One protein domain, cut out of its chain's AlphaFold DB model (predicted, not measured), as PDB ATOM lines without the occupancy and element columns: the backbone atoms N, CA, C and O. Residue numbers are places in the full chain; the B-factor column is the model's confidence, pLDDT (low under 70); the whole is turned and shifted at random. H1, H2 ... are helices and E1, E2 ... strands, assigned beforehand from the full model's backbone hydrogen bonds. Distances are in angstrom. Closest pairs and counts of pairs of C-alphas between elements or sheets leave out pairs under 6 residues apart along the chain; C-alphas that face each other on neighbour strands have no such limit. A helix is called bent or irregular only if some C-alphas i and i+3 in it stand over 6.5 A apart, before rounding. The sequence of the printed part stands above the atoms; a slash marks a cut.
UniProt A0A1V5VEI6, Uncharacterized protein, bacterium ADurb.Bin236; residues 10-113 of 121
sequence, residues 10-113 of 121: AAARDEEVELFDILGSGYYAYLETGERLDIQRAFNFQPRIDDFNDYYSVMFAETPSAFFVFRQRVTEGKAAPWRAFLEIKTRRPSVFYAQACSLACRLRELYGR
ATOM      1  N   ALA A  10      12.925  53.498 110.204       71.25
ATOM      2  CA  ALA A  10      14.137  54.224 109.841       71.25
ATOM      3  C   ALA A  10      14.979  53.315 108.940       71.25
ATOM      4  O   ALA A  10      15.254  52.173 109.311       71.25
ATOM      5  N   ALA A  11      15.361  53.807 107.766       77.19
ATOM      6  CA  ALA A  11      16.241  53.113 106.839       77.19
ATOM      7  C   ALA A  11      17.557  53.883 106.744       77.19
ATOM      8  O   ALA A  11      17.558  55.090 106.489       77.19
ATOM      9  N   ALA A  12      18.671  53.186 106.965       76.62
ATOM     10  CA  ALA A  12      19.974  53.734 106.625       76.62
ATOM     11  C   ALA A  12      20.001  53.993 105.117       76.62
ATOM     12  O   ALA A  12      19.642  53.117 104.330       76.62
ATOM     13  N   ARG A  13      20.424  55.196 104.740       81.06
ATOM     14  CA  ARG A  13      20.789  55.532 103.367       81.06
ATOM     15  C   ARG A  13      22.252  55.965 103.367       81.06
ATOM     16  O   ARG A  13      22.779  56.397 104.389       81.06
ATOM     17  N   ASP A  14      22.923  55.794 102.242       84.19
ATOM     18  CA  ASP A  14      24.248  56.379 102.031       84.19
ATOM     19  C   ASP A  14      24.394  56.752 100.558       84.19
ATOM     20  O   ASP A  14      25.254  56.249  99.844       84.19
ATOM     21  N   GLU A  15      23.479  57.606 100.110       87.06
ATOM     22  CA  GLU A  15      23.399  58.094  98.733       87.06
ATOM     23  C   GLU A  15      23.897  59.536  98.673       87.06
ATOM     24  O   GLU A  15      23.608  60.335  99.569       87.06
ATOM     25  N   GLU A  16      24.651  59.875  97.632       89.56
ATOM     26  CA  GLU A  16      25.072  61.252  97.392       89.56
ATOM     27  C   GLU A  16      23.905  62.101  96.870       89.56
ATOM     28  O   GLU A  16      23.009  61.612  96.180       89.56
ATOM     29  N   VAL A  17      23.898  63.381  97.242       90.69
ATOM     30  CA  VAL A  17      22.981  64.373  96.689       90.69
ATOM     31  C   VAL A  17      23.676  65.065  95.526       90.69
ATOM     32  O   VAL A  17      24.645  65.797  95.729       90.69
ATOM     33  N   GLU A  18      23.152  64.861  94.324       85.00
ATOM     34  CA  GLU A  18      23.706  65.407  93.085       85.00
ATOM     35  C   GLU A  18      23.527  66.926  92.993       85.00
ATOM     36  O   GLU A  18      24.381  67.633  92.459       85.00
ATOM     37  N   LEU A  19      22.409  67.444  93.511       79.69
ATOM     38  CA  LEU A  19      22.087  68.867  93.438       79.69
ATOM     39  C   LEU A  19      21.122  69.292  94.545       79.69
ATOM     40  O   LEU A  19      20.130  68.611  94.799       79.69
ATOM     41  N   PHE A  20      21.384  70.468  95.121       82.62
ATOM     42  CA  PHE A  20      20.403  71.269  95.851       82.62
ATOM     43  C   PHE A  20      20.091  72.534  95.058       82.62
ATOM     44  O   PHE A  20      21.012  73.238  94.648       82.62
ATOM     45  N   ASP A  21      18.813  72.854  94.897       77.81
ATOM     46  CA  ASP A  21      18.389  74.076  94.212       77.81
ATOM     47  C   ASP A  21      17.229  74.760  94.953       77.81
ATOM     48  O   ASP A  21      16.444  74.125  95.665       77.81
ATOM     49  N   ILE A  22      17.179  76.085  94.816       68.62
ATOM     50  CA  ILE A  22      16.290  77.007  95.521       68.62
ATOM     51  C   ILE A  22      15.545  77.844  94.477       68.62
ATOM     52  O   ILE A  22      15.904  78.983  94.181       68.62
ATOM     53  N   LEU A  23      14.465  77.300  93.917       57.47
ATOM     54  CA  LEU A  23      13.642  78.015  92.936       57.47
ATOM     55  C   LEU A  23      12.502  78.774  93.616       57.47
ATOM     56  O   LEU A  23      11.354  78.332  93.601       57.47
ATOM     57  N   GLY A  24      12.819  79.917  94.235       49.03
ATOM     58  CA  GLY A  24      11.863  80.961  94.655       49.03
ATOM     59  C   GLY A  24      10.777  80.578  95.680       49.03
ATOM     60  O   GLY A  24      10.122  81.464  96.217       49.03
ATOM     61  N   SER A  25      10.591  79.286  95.967       52.59
ATOM     62  CA  SER A  25       9.425  78.728  96.669       52.59
ATOM     63  C   SER A  25       9.774  77.570  97.614       52.59
ATOM     64  O   SER A  25       8.898  77.096  98.332       52.59
ATOM     65  N   GLY A  26      11.018  77.081  97.612       64.69
ATOM     66  CA  GLY A  26      11.424  75.918  98.404       64.69
ATOM     67  C   GLY A  26      12.780  75.354  97.993       64.69
ATOM     68  O   GLY A  26      13.384  75.827  97.031       64.69
ATOM     69  N   TYR A  27      13.235  74.349  98.738       82.00
ATOM     70  CA  TYR A  27      14.459  73.599  98.467       82.00
ATOM     71  C   TYR A  27      14.073  72.252  97.854       82.00
ATOM     72  O   TYR A  27      13.060  71.667  98.237       82.00
ATOM     73  N   TYR A  28      14.870  71.722  96.936       86.81
ATOM     74  CA  TYR A  28      14.768  70.314  96.556       86.81
ATOM     75  C   TYR A  28      16.154  69.694  96.408       86.81
ATOM     76  O   TYR A  28      17.137  70.408  96.208       86.81
ATOM     77  N   ALA A  29      16.220  68.372  96.547       89.56
ATOM     78  CA  ALA A  29      17.440  67.585  96.405       89.56
ATOM     79  C   ALA A  29      17.239  66.467  95.380       89.56
ATOM     80  O   ALA A  29      16.189  65.827  95.391       89.56
ATOM     81  N   TYR A  30      18.235  66.209  94.535       91.19
ATOM     82  CA  TYR A  30      18.279  64.997  93.710       91.19
ATOM     83  C   TYR A  30      19.246  63.992  94.324       91.19
ATOM     84  O   TYR A  30      20.402  64.325  94.574       91.19
ATOM     85  N   LEU A  31      18.768  62.782  94.591       89.25
ATOM     86  CA  LEU A  31      19.625  61.662  94.973       89.25
ATOM     87  C   LEU A  31      20.280  61.058  93.726       89.25
ATOM     88  O   LEU A  31      19.718  61.152  92.640       89.25
ATOM     89  N   GLU A  32      21.407  60.367  93.898       87.25
ATOM     90  CA  GLU A  32      22.110  59.622  92.831       87.25
ATOM     91  C   GLU A  32      21.207  58.614  92.087       87.25
ATOM     92  O   GLU A  32      21.411  58.282  90.922       87.25
ATOM     93  N   THR A  33      20.146  58.140  92.740       84.19
ATOM     94  CA  THR A  33      19.124  57.278  92.128       84.19
ATOM     95  C   THR A  33      18.187  58.010  91.154       84.19
ATOM     96  O   THR A  33      17.345  57.373  90.519       84.19
ATOM     97  N   GLY A  34      18.298  59.336  91.037       86.06
ATOM     98  CA  GLY A  34      17.395  60.207  90.282       86.06
ATOM     99  C   GLY A  34      16.122  60.598  91.045       86.06
ATOM    100  O   GLY A  34      15.270  61.309  90.507       86.06
ATOM    101  N   GLU A  35      15.968  60.150  92.296       89.31
ATOM    102  CA  GLU A  35      14.840  60.519  93.154       89.31
ATOM    103  C   GLU A  35      14.908  62.012  93.519       89.31
ATOM    104  O   GLU A  35      15.910  62.495  94.047       89.31
ATOM    105  N   ARG A  36      13.813  62.743  93.269       91.06
ATOM    106  CA  ARG A  36      13.653  64.140  93.688       91.06
ATOM    107  C   ARG A  36      12.981  64.218  95.051       91.06
ATOM    108  O   ARG A  36      11.847  63.775  95.222       91.06
ATOM    109  N   LEU A  37      13.640  64.882  95.988       90.38
ATOM    110  CA  LEU A  37      13.118  65.186  97.311       90.38
ATOM    111  C   LEU A  37      12.665  66.644  97.360       90.38
ATOM    112  O   LEU A  37      13.495  67.549  97.405       90.38
ATOM    113  N   ASP A  38      11.354  66.877  97.374       90.31
ATOM    114  CA  ASP A  38      10.787  68.211  97.589       90.31
ATOM    115  C   ASP A  38      10.822  68.562  99.080       90.31
ATOM    116  O   ASP A  38      10.077  67.998  99.887       90.31
ATOM    117  N   ILE A  39      11.703  69.489  99.460       89.62
ATOM    118  CA  ILE A  39      11.957  69.843 100.856       89.62
ATOM    119  C   ILE A  39      11.029  70.988 101.268       89.62
ATOM    120  O   ILE A  39      11.132  72.121 100.795       89.62
ATOM    121  N   GLN A  40      10.136  70.695 102.211       86.69
ATOM    122  CA  GLN A  40       9.201  71.657 102.793       86.69
ATOM    123  C   GLN A  40       9.855  72.489 103.896       86.69
ATOM    124  O   GLN A  40       9.588  73.683 104.029       86.69
ATOM    125  N   ARG A  41      10.697  71.851 104.715       84.12
ATOM    126  CA  ARG A  41      11.432  72.479 105.819       84.12
ATOM    127  C   ARG A  41      12.812  71.854 105.929       84.12
ATOM    128  O   ARG A  41      12.952  70.643 105.788       84.12
ATOM    129  N   ALA A  42      13.810  72.677 106.222       85.19
ATOM    130  CA  ALA A  42      15.164  72.229 106.502       85.19
ATOM    131  C   ALA A  42      15.709  72.932 107.745       85.19
ATOM    132  O   ALA A  42      15.408  74.101 107.996       85.19
ATOM    133  N   PHE A  43      16.511  72.217 108.525       82.06
ATOM    134  CA  PHE A  43      17.213  72.757 109.679       82.06
ATOM    135  C   PHE A  43      18.636  72.213 109.711       82.06
ATOM    136  O   PHE A  43      18.841  70.999 109.771       82.06
ATOM    137  N   ASN A  44      19.611  73.118 109.704       81.81
ATOM    138  CA  ASN A  44      21.006  72.756 109.894       81.81
ATOM    139  C   ASN A  44      21.295  72.583 111.379       81.81
ATOM    140  O   ASN A  44      20.984  73.442 112.204       81.81
ATOM    141  N   PHE A  45      21.926  71.469 111.701       75.94
ATOM    142  CA  PHE A  45      22.402  71.143 113.023       75.94
ATOM    143  C   PHE A  45      23.897  70.879 112.945       75.94
ATOM    144  O   PHE A  45      24.355  70.004 112.213       75.94
ATOM    145  N   GLN A  46      24.657  71.614 113.747       75.25
ATOM    146  CA  GLN A  46      26.076  71.356 113.896       75.25
ATOM    147  C   GLN A  46      26.274  70.465 115.130       75.25
ATOM    148  O   GLN A  46      26.079  70.943 116.254       75.25
ATOM    149  N   PRO A  47      26.631  69.174 114.971       72.50
ATOM    150  CA  PRO A  47      27.111  68.388 116.099       72.50
ATOM    151  C   PRO A  47      28.374  69.030 116.687       72.50
ATOM    152  O   PRO A  47      28.998  69.899 116.070       72.50
ATOM    153  N   ARG A  48      28.756  68.596 117.893       76.31
ATOM    154  CA  ARG A  48      30.006  69.030 118.527       76.31
ATOM    155  C   ARG A  48      31.169  68.808 117.553       76.31
ATOM    156  O   ARG A  48      31.311  67.719 117.009       76.31
ATOM    157  N   ILE A  49      31.958  69.856 117.343       83.00
ATOM    158  CA  ILE A  49      33.166  69.819 116.524       83.00
ATOM    159  C   ILE A  49      34.331  69.561 117.473       83.00
ATOM    160  O   ILE A  49      34.627  70.405 118.319       83.00
ATOM    161  N   ASP A  50      34.947  68.390 117.352       80.81
ATOM    162  CA  ASP A  50      36.158  68.060 118.105       80.81
ATOM    163  C   ASP A  50      37.430  68.480 117.342       80.81
ATOM    164  O   ASP A  50      38.414  68.857 117.973       80.81
ATOM    165  N   ASP A  51      37.382  68.509 116.002       85.00
ATOM    166  CA  ASP A  51      38.429  69.049 115.126       85.00
ATOM    167  C   ASP A  51      37.823  69.998 114.078       85.00
ATOM    168  O   ASP A  51      36.983  69.610 113.267       85.00
ATOM    169  N   PHE A  52      38.260  71.259 114.069       85.75
ATOM    170  CA  PHE A  52      37.812  72.252 113.085       85.75
ATOM    171  C   PHE A  52      38.298  71.959 111.660       85.75
ATOM    172  O   PHE A  52      37.712  72.472 110.705       85.75
ATOM    173  N   ASN A  53      39.341  71.142 111.509       89.62
ATOM    174  CA  ASN A  53      39.838  70.706 110.212       89.62
ATOM    175  C   ASN A  53      39.143  69.447 109.705       89.62
ATOM    176  O   ASN A  53      39.342  69.118 108.541       89.62
ATOM    177  N   ASP A  54      38.356  68.748 110.525       88.19
ATOM    178  CA  ASP A  54      37.645  67.539 110.118       88.19
ATOM    179  C   ASP A  54      36.369  67.338 110.943       88.19
ATOM    180  O   ASP A  54      36.388  66.815 112.059       88.19
ATOM    181  N   TYR A  55      35.233  67.752 110.386       86.25
ATOM    182  CA  TYR A  55      33.942  67.631 111.056       86.25
ATOM    183  C   TYR A  55      32.803  67.342 110.085       86.25
ATOM    184  O   TYR A  55      32.936  67.447 108.867       86.25
ATOM    185  N   TYR A  56      31.648  66.976 110.638       86.56
ATOM    186  CA  TYR A  56      30.423  66.802 109.868       86.56
ATOM    187  C   TYR A  56      29.460  67.960 110.102       86.56
ATOM    188  O   TYR A  56      29.178  68.310 111.246       86.56
ATOM    189  N   SER A  57      28.913  68.506 109.020       87.50
ATOM    190  CA  SER A  57      27.685  69.301 109.037       87.50
ATOM    191  C   SER A  57      26.494  68.371 108.819       87.50
ATOM    192  O   SER A  57      26.586  67.418 108.039       87.50
ATOM    193  N   VAL A  58      25.387  68.604 109.524       87.44
ATOM    194  CA  VAL A  58      24.179  67.774 109.441       87.44
ATOM    195  C   VAL A  58      22.980  68.657 109.121       87.44
ATOM    196  O   VAL A  58      22.808  69.723 109.706       87.44
ATOM    197  N   MET A  59      22.119  68.202 108.218       88.56
ATOM    198  CA  MET A  59      20.871  68.873 107.877       88.56
ATOM    199  C   MET A  59      19.709  67.906 108.042       88.56
ATOM    200  O   MET A  59      19.708  66.811 107.490       88.56
ATOM    201  N   PHE A  60      18.694  68.328 108.781       87.38
ATOM    202  CA  PHE A  60      17.404  67.657 108.802       87.38
ATOM    203  C   PHE A  60      16.518  68.279 107.740       87.38
ATOM    204  O   PHE A  60      16.404  69.502 107.688       87.38
ATOM    205  N   ALA A  61      15.865  67.453 106.937       88.75
ATOM    206  CA  ALA A  61      14.926  67.894 105.924       88.75
ATOM    207  C   ALA A  61      13.611  67.127 106.033       88.75
ATOM    208  O   ALA A  61      13.585  65.927 106.302       88.75
ATOM    209  N   GLU A  62      12.515  67.831 105.810       87.81
ATOM    210  CA  GLU A  62      11.176  67.268 105.716       87.81
ATOM    211  C   GLU A  62      10.685  67.321 104.287       87.81
ATOM    212  O   GLU A  62      10.715  68.378 103.653       87.81
ATOM    213  N   THR A  63      10.163  66.193 103.831       88.44
ATOM    214  CA  THR A  63       9.411  66.071 102.590       88.44
ATOM    215  C   THR A  63       7.949  65.734 102.914       88.44
ATOM    216  O   THR A  63       7.623  65.400 104.059       88.44
ATOM    217  N   PRO A  64       7.038  65.759 101.924       86.56
ATOM    218  CA  PRO A  64       5.647  65.358 102.138       86.56
ATOM    219  C   PRO A  64       5.461  63.914 102.639       86.56
ATOM    220  O   PRO A  64       4.401  63.591 103.174       86.56
ATOM    221  N   SER A  65       6.451  63.036 102.448       83.75
ATOM    222  CA  SER A  65       6.352  61.596 102.722       83.75
ATOM    223  C   SER A  65       7.291  61.096 103.825       83.75
ATOM    224  O   SER A  65       7.011  60.066 104.446       83.75
ATOM    225  N   ALA A  66       8.399  61.791 104.086       86.69
ATOM    226  CA  ALA A  66       9.440  61.316 104.986       86.69
ATOM    227  C   ALA A  66      10.283  62.460 105.563       86.69
ATOM    228  O   ALA A  66      10.214  63.615 105.141       86.69
ATOM    229  N   PHE A  67      11.119  62.106 106.532       87.25
ATOM    230  CA  PHE A  67      12.213  62.950 106.987       87.25
ATOM    231  C   PHE A  67      13.538  62.370 106.530       87.25
ATOM    232  O   PHE A  67      13.757  61.163 106.624       87.25
ATOM    233  N   PHE A  68      14.432  63.251 106.109       88.44
ATOM    234  CA  PHE A  68      15.782  62.909 105.707       88.44
ATOM    235  C   PHE A  68      16.785  63.572 106.640       88.44
ATOM    236  O   PHE A  68      16.626  64.723 107.052       88.44
ATOM    237  N   VAL A  69      17.833  62.828 106.971       87.94
ATOM    238  CA  VAL A  69      19.036  63.371 107.592       87.94
ATOM    239  C   VAL A  69      20.125  63.352 106.543       87.94
ATOM    240  O   VAL A  69      20.533  62.282 106.091       87.94
ATOM    241  N   PHE A  70      20.608  64.527 106.180       90.25
ATOM    242  CA  PHE A  70      21.775  64.685 105.335       90.25
ATOM    243  C   PHE A  70      23.002  64.967 106.191       90.25
ATOM    244  O   PHE A  70      22.914  65.610 107.238       90.25
ATOM    245  N   ARG A  71      24.161  64.502 105.734       90.25
ATOM    246  CA  ARG A  71      25.462  64.815 106.327       90.25
ATOM    247  C   ARG A  71      26.449  65.238 105.251       90.25
ATOM    248  O   ARG A  71      26.410  64.717 104.141       90.25
ATOM    249  N   GLN A  72      27.360  66.125 105.602       90.12
ATOM    250  CA  GLN A  72      28.443  66.581 104.742       90.12
ATOM    251  C   GLN A  72      29.726  66.594 105.564       90.12
ATOM    252  O   GLN A  72      29.737  67.161 106.655       90.12
ATOM    253  N   ARG A  73      30.793  65.954 105.081       90.69
ATOM    254  CA  ARG A  73      32.109  66.058 105.727       90.69
ATOM    255  C   ARG A  73      32.781  67.343 105.265       90.69
ATOM    256  O   ARG A  73      32.788  67.629 104.070       90.69
ATOM    257  N   VAL A  74      33.354  68.088 106.196       90.06
ATOM    258  CA  VAL A  74      34.167  69.269 105.926       90.06
ATOM    259  C   VAL A  74      35.579  68.963 106.384       90.06
ATOM    260  O   VAL A  74      35.794  68.687 107.561       90.06
ATOM    261  N   THR A  75      36.527  69.007 105.451       92.75
ATOM    262  CA  THR A  75      37.941  68.756 105.727       92.75
ATOM    263  C   THR A  75      38.776  69.929 105.232       92.75
ATOM    264  O   THR A  75      38.658  70.314 104.071       92.75
ATOM    265  N   GLU A  76      39.579  70.536 106.108       92.12
ATOM    266  CA  GLU A  76      40.423  71.706 105.798       92.12
ATOM    267  C   GLU A  76      39.636  72.848 105.116       92.12
ATOM    268  O   GLU A  76      40.077  73.464 104.144       92.12
ATOM    269  N   GLY A  77      38.406  73.095 105.584       86.56
ATOM    270  CA  GLY A  77      37.507  74.111 105.024       86.56
ATOM    271  C   GLY A  77      36.851  73.745 103.687       86.56
ATOM    272  O   GLY A  77      36.078  74.541 103.157       86.56
ATOM    273  N   LYS A  78      37.107  72.551 103.140       90.94
ATOM    274  CA  LYS A  78      36.460  72.041 101.922       90.94
ATOM    275  C   LYS A  78      35.320  71.103 102.285       90.94
ATOM    276  O   LYS A  78      35.520  70.116 102.988       90.94
ATOM    277  N   ALA A  79      34.128  71.398 101.783       89.38
ATOM    278  CA  ALA A  79      32.951  70.576 102.007       89.38
ATOM    279  C   ALA A  79      32.817  69.515 100.901       89.38
ATOM    280  O   ALA A  79      32.806  69.850  99.717       89.38
ATOM    281  N   ALA A  80      32.726  68.241 101.286       91.06
ATOM    282  CA  ALA A  80      32.385  67.138 100.384       91.06
ATOM    283  C   ALA A  80      30.937  67.276  99.880       91.06
ATOM    284  O   ALA A  80      30.196  68.080 100.427       91.06
ATOM    285  N   PRO A  81      30.466  66.513  98.888       90.88
ATOM    286  CA  PRO A  81      29.040  66.467  98.573       90.88
ATOM    287  C   PRO A  81      28.190  66.043  99.781       90.88
ATOM    288  O   PRO A  81      28.639  65.309 100.670       90.88
ATOM    289  N   TRP A  82      26.951  66.524  99.836       91.88
ATOM    290  CA  TRP A  82      25.990  66.068 100.837       91.88
ATOM    291  C   TRP A  82      25.611  64.614 100.576       91.88
ATOM    292  O   TRP A  82      25.455  64.203  99.432       91.88
ATOM    293  N   ARG A  83      25.399  63.848 101.644       92.00
ATOM    294  CA  ARG A  83      24.921  62.467 101.570       92.00
ATOM    295  C   ARG A  83      23.666  62.288 102.402       92.00
ATOM    296  O   ARG A  83      23.633  62.705 103.563       92.00
ATOM    297  N   ALA A  84      22.653  61.647 101.831       91.00
ATOM    298  CA  ALA A  84      21.490  61.163 102.556       91.00
ATOM    299  C   ALA A  84      21.928  60.000 103.450       91.00
ATOM    300  O   ALA A  84      22.300  58.941 102.961       91.00
ATOM    301  N   PHE A  85      21.914  60.226 104.760       85.81
ATOM    302  CA  PHE A  85      22.379  59.276 105.770       85.81
ATOM    303  C   PHE A  85      21.241  58.430 106.352       85.81
ATOM    304  O   PHE A  85      21.424  57.277 106.748       85.81
ATOM    305  N   LEU A  86      20.051  59.014 106.458       86.06
ATOM    306  CA  LEU A  86      18.912  58.348 107.073       86.06
ATOM    307  C   LEU A  86      17.613  58.839 106.450       86.06
ATOM    308  O   LEU A  86      17.420  60.045 106.303       86.06
ATOM    309  N   GLU A  87      16.714  57.904 106.170       87.75
ATOM    310  CA  GLU A  87      15.324  58.176 105.821       87.75
ATOM    311  C   GLU A  87      14.410  57.649 106.932       87.75
ATOM    312  O   GLU A  87      14.539  56.512 107.391       87.75
ATOM    313  N   ILE A  88      13.460  58.475 107.360       83.69
ATOM    314  CA  ILE A  88      12.471  58.142 108.381       83.69
ATOM    315  C   ILE A  88      11.080  58.327 107.778       83.69
ATOM    316  O   ILE A  88      10.622  59.455 107.580       83.69
ATOM    317  N   LYS A  89      10.377  57.219 107.529       82.38
ATOM    318  CA  LYS A  89       9.008  57.264 106.995       82.38
ATOM    319  C   LYS A  89       8.026  57.685 108.085       82.38
ATOM    320  O   LYS A  89       8.001  57.098 109.170       82.38
ATOM    321  N   THR A  90       7.199  58.688 107.790       71.81
ATOM    322  CA  THR A  90       6.240  59.272 108.739       71.81
ATOM    323  C   THR A  90       4.826  59.279 108.174       71.81
ATOM    324  O   THR A  90       4.615  59.472 106.982       71.81
ATOM    325  N   ARG A  91       3.826  59.111 109.046       66.69
ATOM    326  CA  ARG A  91       2.408  59.300 108.681       66.69
ATOM    327  C   ARG A  91       1.961  60.760 108.782       66.69
ATOM    328  O   ARG A  91       0.896  61.106 108.281       66.69
ATOM    329  N   ARG A  92       2.722  61.594 109.498       71.94
ATOM    330  CA  ARG A  92       2.424  63.014 109.735       71.94
ATOM    331  C   ARG A  92       3.728  63.816 109.665       71.94
ATOM    332  O   ARG A  92       4.452  63.862 110.657       71.94
ATOM    333  N   PRO A  93       4.038  64.441 108.519       68.06
ATOM    334  CA  PRO A  93       5.234  65.278 108.363       68.06
ATOM    335  C   PRO A  93       5.288  66.465 109.342       68.06
ATOM    336  O   PRO A  93       6.348  66.838 109.839       68.06
ATOM    337  N   SER A  94       4.125  66.977 109.762       68.62
ATOM    338  CA  SER A  94       3.996  68.164 110.623       68.62
ATOM    339  C   SER A  94       4.670  68.091 112.005       68.62
ATOM    340  O   SER A  94       4.754  69.111 112.690       68.62
ATOM    341  N   VAL A  95       5.172  66.926 112.431       70.25
ATOM    342  CA  VAL A  95       5.832  66.713 113.738       70.25
ATOM    343  C   VAL A  95       7.363  66.918 113.687       70.25
ATOM    344  O   VAL A  95       8.062  66.685 114.676       70.25
ATOM    345  N   PHE A  96       7.876  67.419 112.558       69.69
ATOM    346  CA  PHE A  96       9.298  67.593 112.237       69.69
ATOM    347  C   PHE A  96      10.176  68.143 113.361       69.69
ATOM    348  O   PHE A  96      11.189  67.536 113.685       69.69
ATOM    349  N   TYR A  97       9.809  69.269 113.981       65.12
ATOM    350  CA  TYR A  97      10.699  69.948 114.932       65.12
ATOM    351  C   TYR A  97      10.993  69.094 116.174       65.12
ATOM    352  O   TYR A  97      12.146  68.931 116.566       65.12
ATOM    353  N   ALA A  98       9.963  68.474 116.760       68.81
ATOM    354  CA  ALA A  98      10.131  67.601 117.921       68.81
ATOM    355  C   ALA A  98      10.974  66.356 117.585       68.81
ATOM    356  O   ALA A  98      11.772  65.892 118.406       68.81
ATOM    357  N   GLN A  99      10.825  65.837 116.362       69.19
ATOM    358  CA  GLN A  99      11.590  64.692 115.869       69.19
ATOM    359  C   GLN A  99      13.049  65.065 115.579       69.19
ATOM    360  O   GLN A  99      13.949  64.346 116.012       69.19
ATOM    361  N   ALA A 100      13.287  66.213 114.943       67.75
ATOM    362  CA  ALA A 100      14.615  66.747 114.659       67.75
ATOM    363  C   ALA A 100      15.391  67.043 115.949       67.75
ATOM    364  O   ALA A 100      16.532  66.612 116.075       67.75
ATOM    365  N   CYS A 101      14.776  67.687 116.950       67.19
ATOM    366  CA  CYS A 101      15.423  67.941 118.243       67.19
ATOM    367  C   CYS A 101      15.797  66.643 118.973       67.19
ATOM    368  O   CYS A 101      16.916  66.514 119.467       67.19
ATOM    369  N   SER A 102      14.889  65.663 119.008       69.94
ATOM    370  CA  SER A 102      15.156  64.364 119.645       69.94
ATOM    371  C   SER A 102      16.300  63.617 118.950       69.94
ATOM    372  O   SER A 102      17.172  63.048 119.609       69.94
ATOM    373  N   LEU A 103      16.330  63.656 117.615       70.44
ATOM    374  CA  LEU A 103      17.373  63.021 116.816       70.44
ATOM    375  C   LEU A 103      18.714  63.759 116.927       70.44
ATOM    376  O   LEU A 103      19.749  63.112 117.048       70.44
ATOM    377  N   ALA A 104      18.707  65.092 116.984       66.25
ATOM    378  CA  ALA A 104      19.892  65.915 117.212       66.25
ATOM    379  C   ALA A 104      20.540  65.638 118.580       66.25
ATOM    380  O   ALA A 104      21.758  65.467 118.654       66.25
ATOM    381  N   CYS A 105      19.743  65.514 119.651       65.69
ATOM    382  CA  CYS A 105      20.242  65.122 120.974       65.69
ATOM    383  C   CYS A 105      20.968  63.773 120.930       65.69
ATOM    384  O   CYS A 105      22.035  63.628 121.520       65.69
ATOM    385  N   ARG A 106      20.442  62.803 120.177       66.31
ATOM    386  CA  ARG A 106      21.026  61.460 120.102       66.31
ATOM    387  C   ARG A 106      22.193  61.346 119.121       66.31
ATOM    388  O   ARG A 106      23.146  60.622 119.388       66.31
ATOM    389  N   LEU A 107      22.185  62.098 118.020       65.06
ATOM    390  CA  LEU A 107      23.362  62.243 117.158       65.06
ATOM    391  C   LEU A 107      24.510  62.904 117.922       65.06
ATOM    392  O   LEU A 107      25.654  62.497 117.763       65.06
ATOM    393  N   ARG A 108      24.219  63.851 118.818       59.22
ATOM    394  CA  ARG A 108      25.218  64.403 119.739       59.22
ATOM    395  C   ARG A 108      25.778  63.351 120.702       59.22
ATOM    396  O   ARG A 108      26.945  63.443 121.052       59.22
ATOM    397  N   GLU A 109      25.005  62.345 121.104       60.03
ATOM    398  CA  GLU A 109      25.510  61.215 121.905       60.03
ATOM    399  C   GLU A 109      26.361  60.234 121.080       60.03
ATOM    400  O   GLU A 109      27.339  59.699 121.596       60.03
ATOM    401  N   LEU A 110      26.003  60.003 119.812       55.69
ATOM    402  CA  LEU A 110      26.716  59.098 118.899       55.69
ATOM    403  C   LEU A 110      28.033  59.691 118.384       55.69
ATOM    404  O   LEU A 110      29.039  58.992 118.340       55.69
ATOM    405  N   TYR A 111      28.026  60.972 118.014       51.16
ATOM    406  CA  TYR A 111      29.182  61.687 117.467       51.16
ATOM    407  C   TYR A 111      29.940  62.517 118.511       51.16
ATOM    408  O   TYR A 111      31.029  62.987 118.225       51.16
ATOM    409  N   GLY A 112      29.388  62.715 119.713       44.75
ATOM    410  CA  GLY A 112      30.038  63.456 120.802       44.75
ATOM    411  C   GLY A 112      30.750  62.578 121.828       44.75
ATOM    412  O   GLY A 112      31.181  63.097 122.861       44.75
ATOM    413  N   ARG A 113      30.860  61.263 121.593       41.94
ATOM    414  CA  ARG A 113      31.815  60.440 122.338       41.94
ATOM    415  C   ARG A 113      33.190  60.619 121.695       41.94
ATOM    416  O   ARG A 113      33.318  60.307 120.512       41.94
TER     417      ARG A 113
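Overview. This is residues 10 to 113 of the 121 residues of an uncharacterized protein of bacterium ADurb.Bin236 (UniProt A0A1V5VEI6). One long sheet folds back on itself like a clasp: a small leaf, E3 and E2, faces part of a larger leaf, E7, E6, E5 and E4, with the sharply bent E1 as hinge. The single helix H1 runs along the outside of the larger leaf, away from E2 and E3. The printed part has 104 residues, with seven strands and then H1, class mixed; the sheet order is E3 E2 E1 E7 E6 E5 E4, antiparallel throughout. It is compact, with a radius of gyration of the C-alphas of 13.6 A and spans of 35 by 27 by 25 A.

Along the chain. E1, residues 10 to 22, begins at C-alpha 10 (14.137, 54.224, 109.841), is 27.0 A long and bends by 85 degrees at residue 14. E2 is residues 27 to 31, E3 36 to 39 and E4 41 to 45. E5, 54 to 62, measures 26.8 A; E6, 66 to 75, 29.5 A; E7, 83 to 89, 17.6 A. H1, residues 93 to 111, ends at C-alpha 111 (29.182, 61.687, 117.467).

Arrangement. Two meanders, rows of antiparallel neighbours, are E1 E2 E3 and E4 E5 E6 E7. E1 is staggered: residues 10 to 16 pair with E7 (N 11 to O 87, 2.9 A), residues 17 to 22 with E2 (N 18 to O 30, 2.8 A). E3 runs on into E4 at 82 degrees. H1 is on the sheet at a height of 8.9 A, only just over E5 alone, as 2 of its C-alphas fall on E6; the closest C-alphas of H1 and E5 are Ala 100 and Phe 60, 6.6 A. In H1, 13 of 15 O i to N i+4 pairs are within hydrogen-bond range.

Size, cuts and confidence. The printed part has no cut and no long link. Mean pLDDT is 79.7; residues 22 to 26 and 104 to 113 are among those under 70.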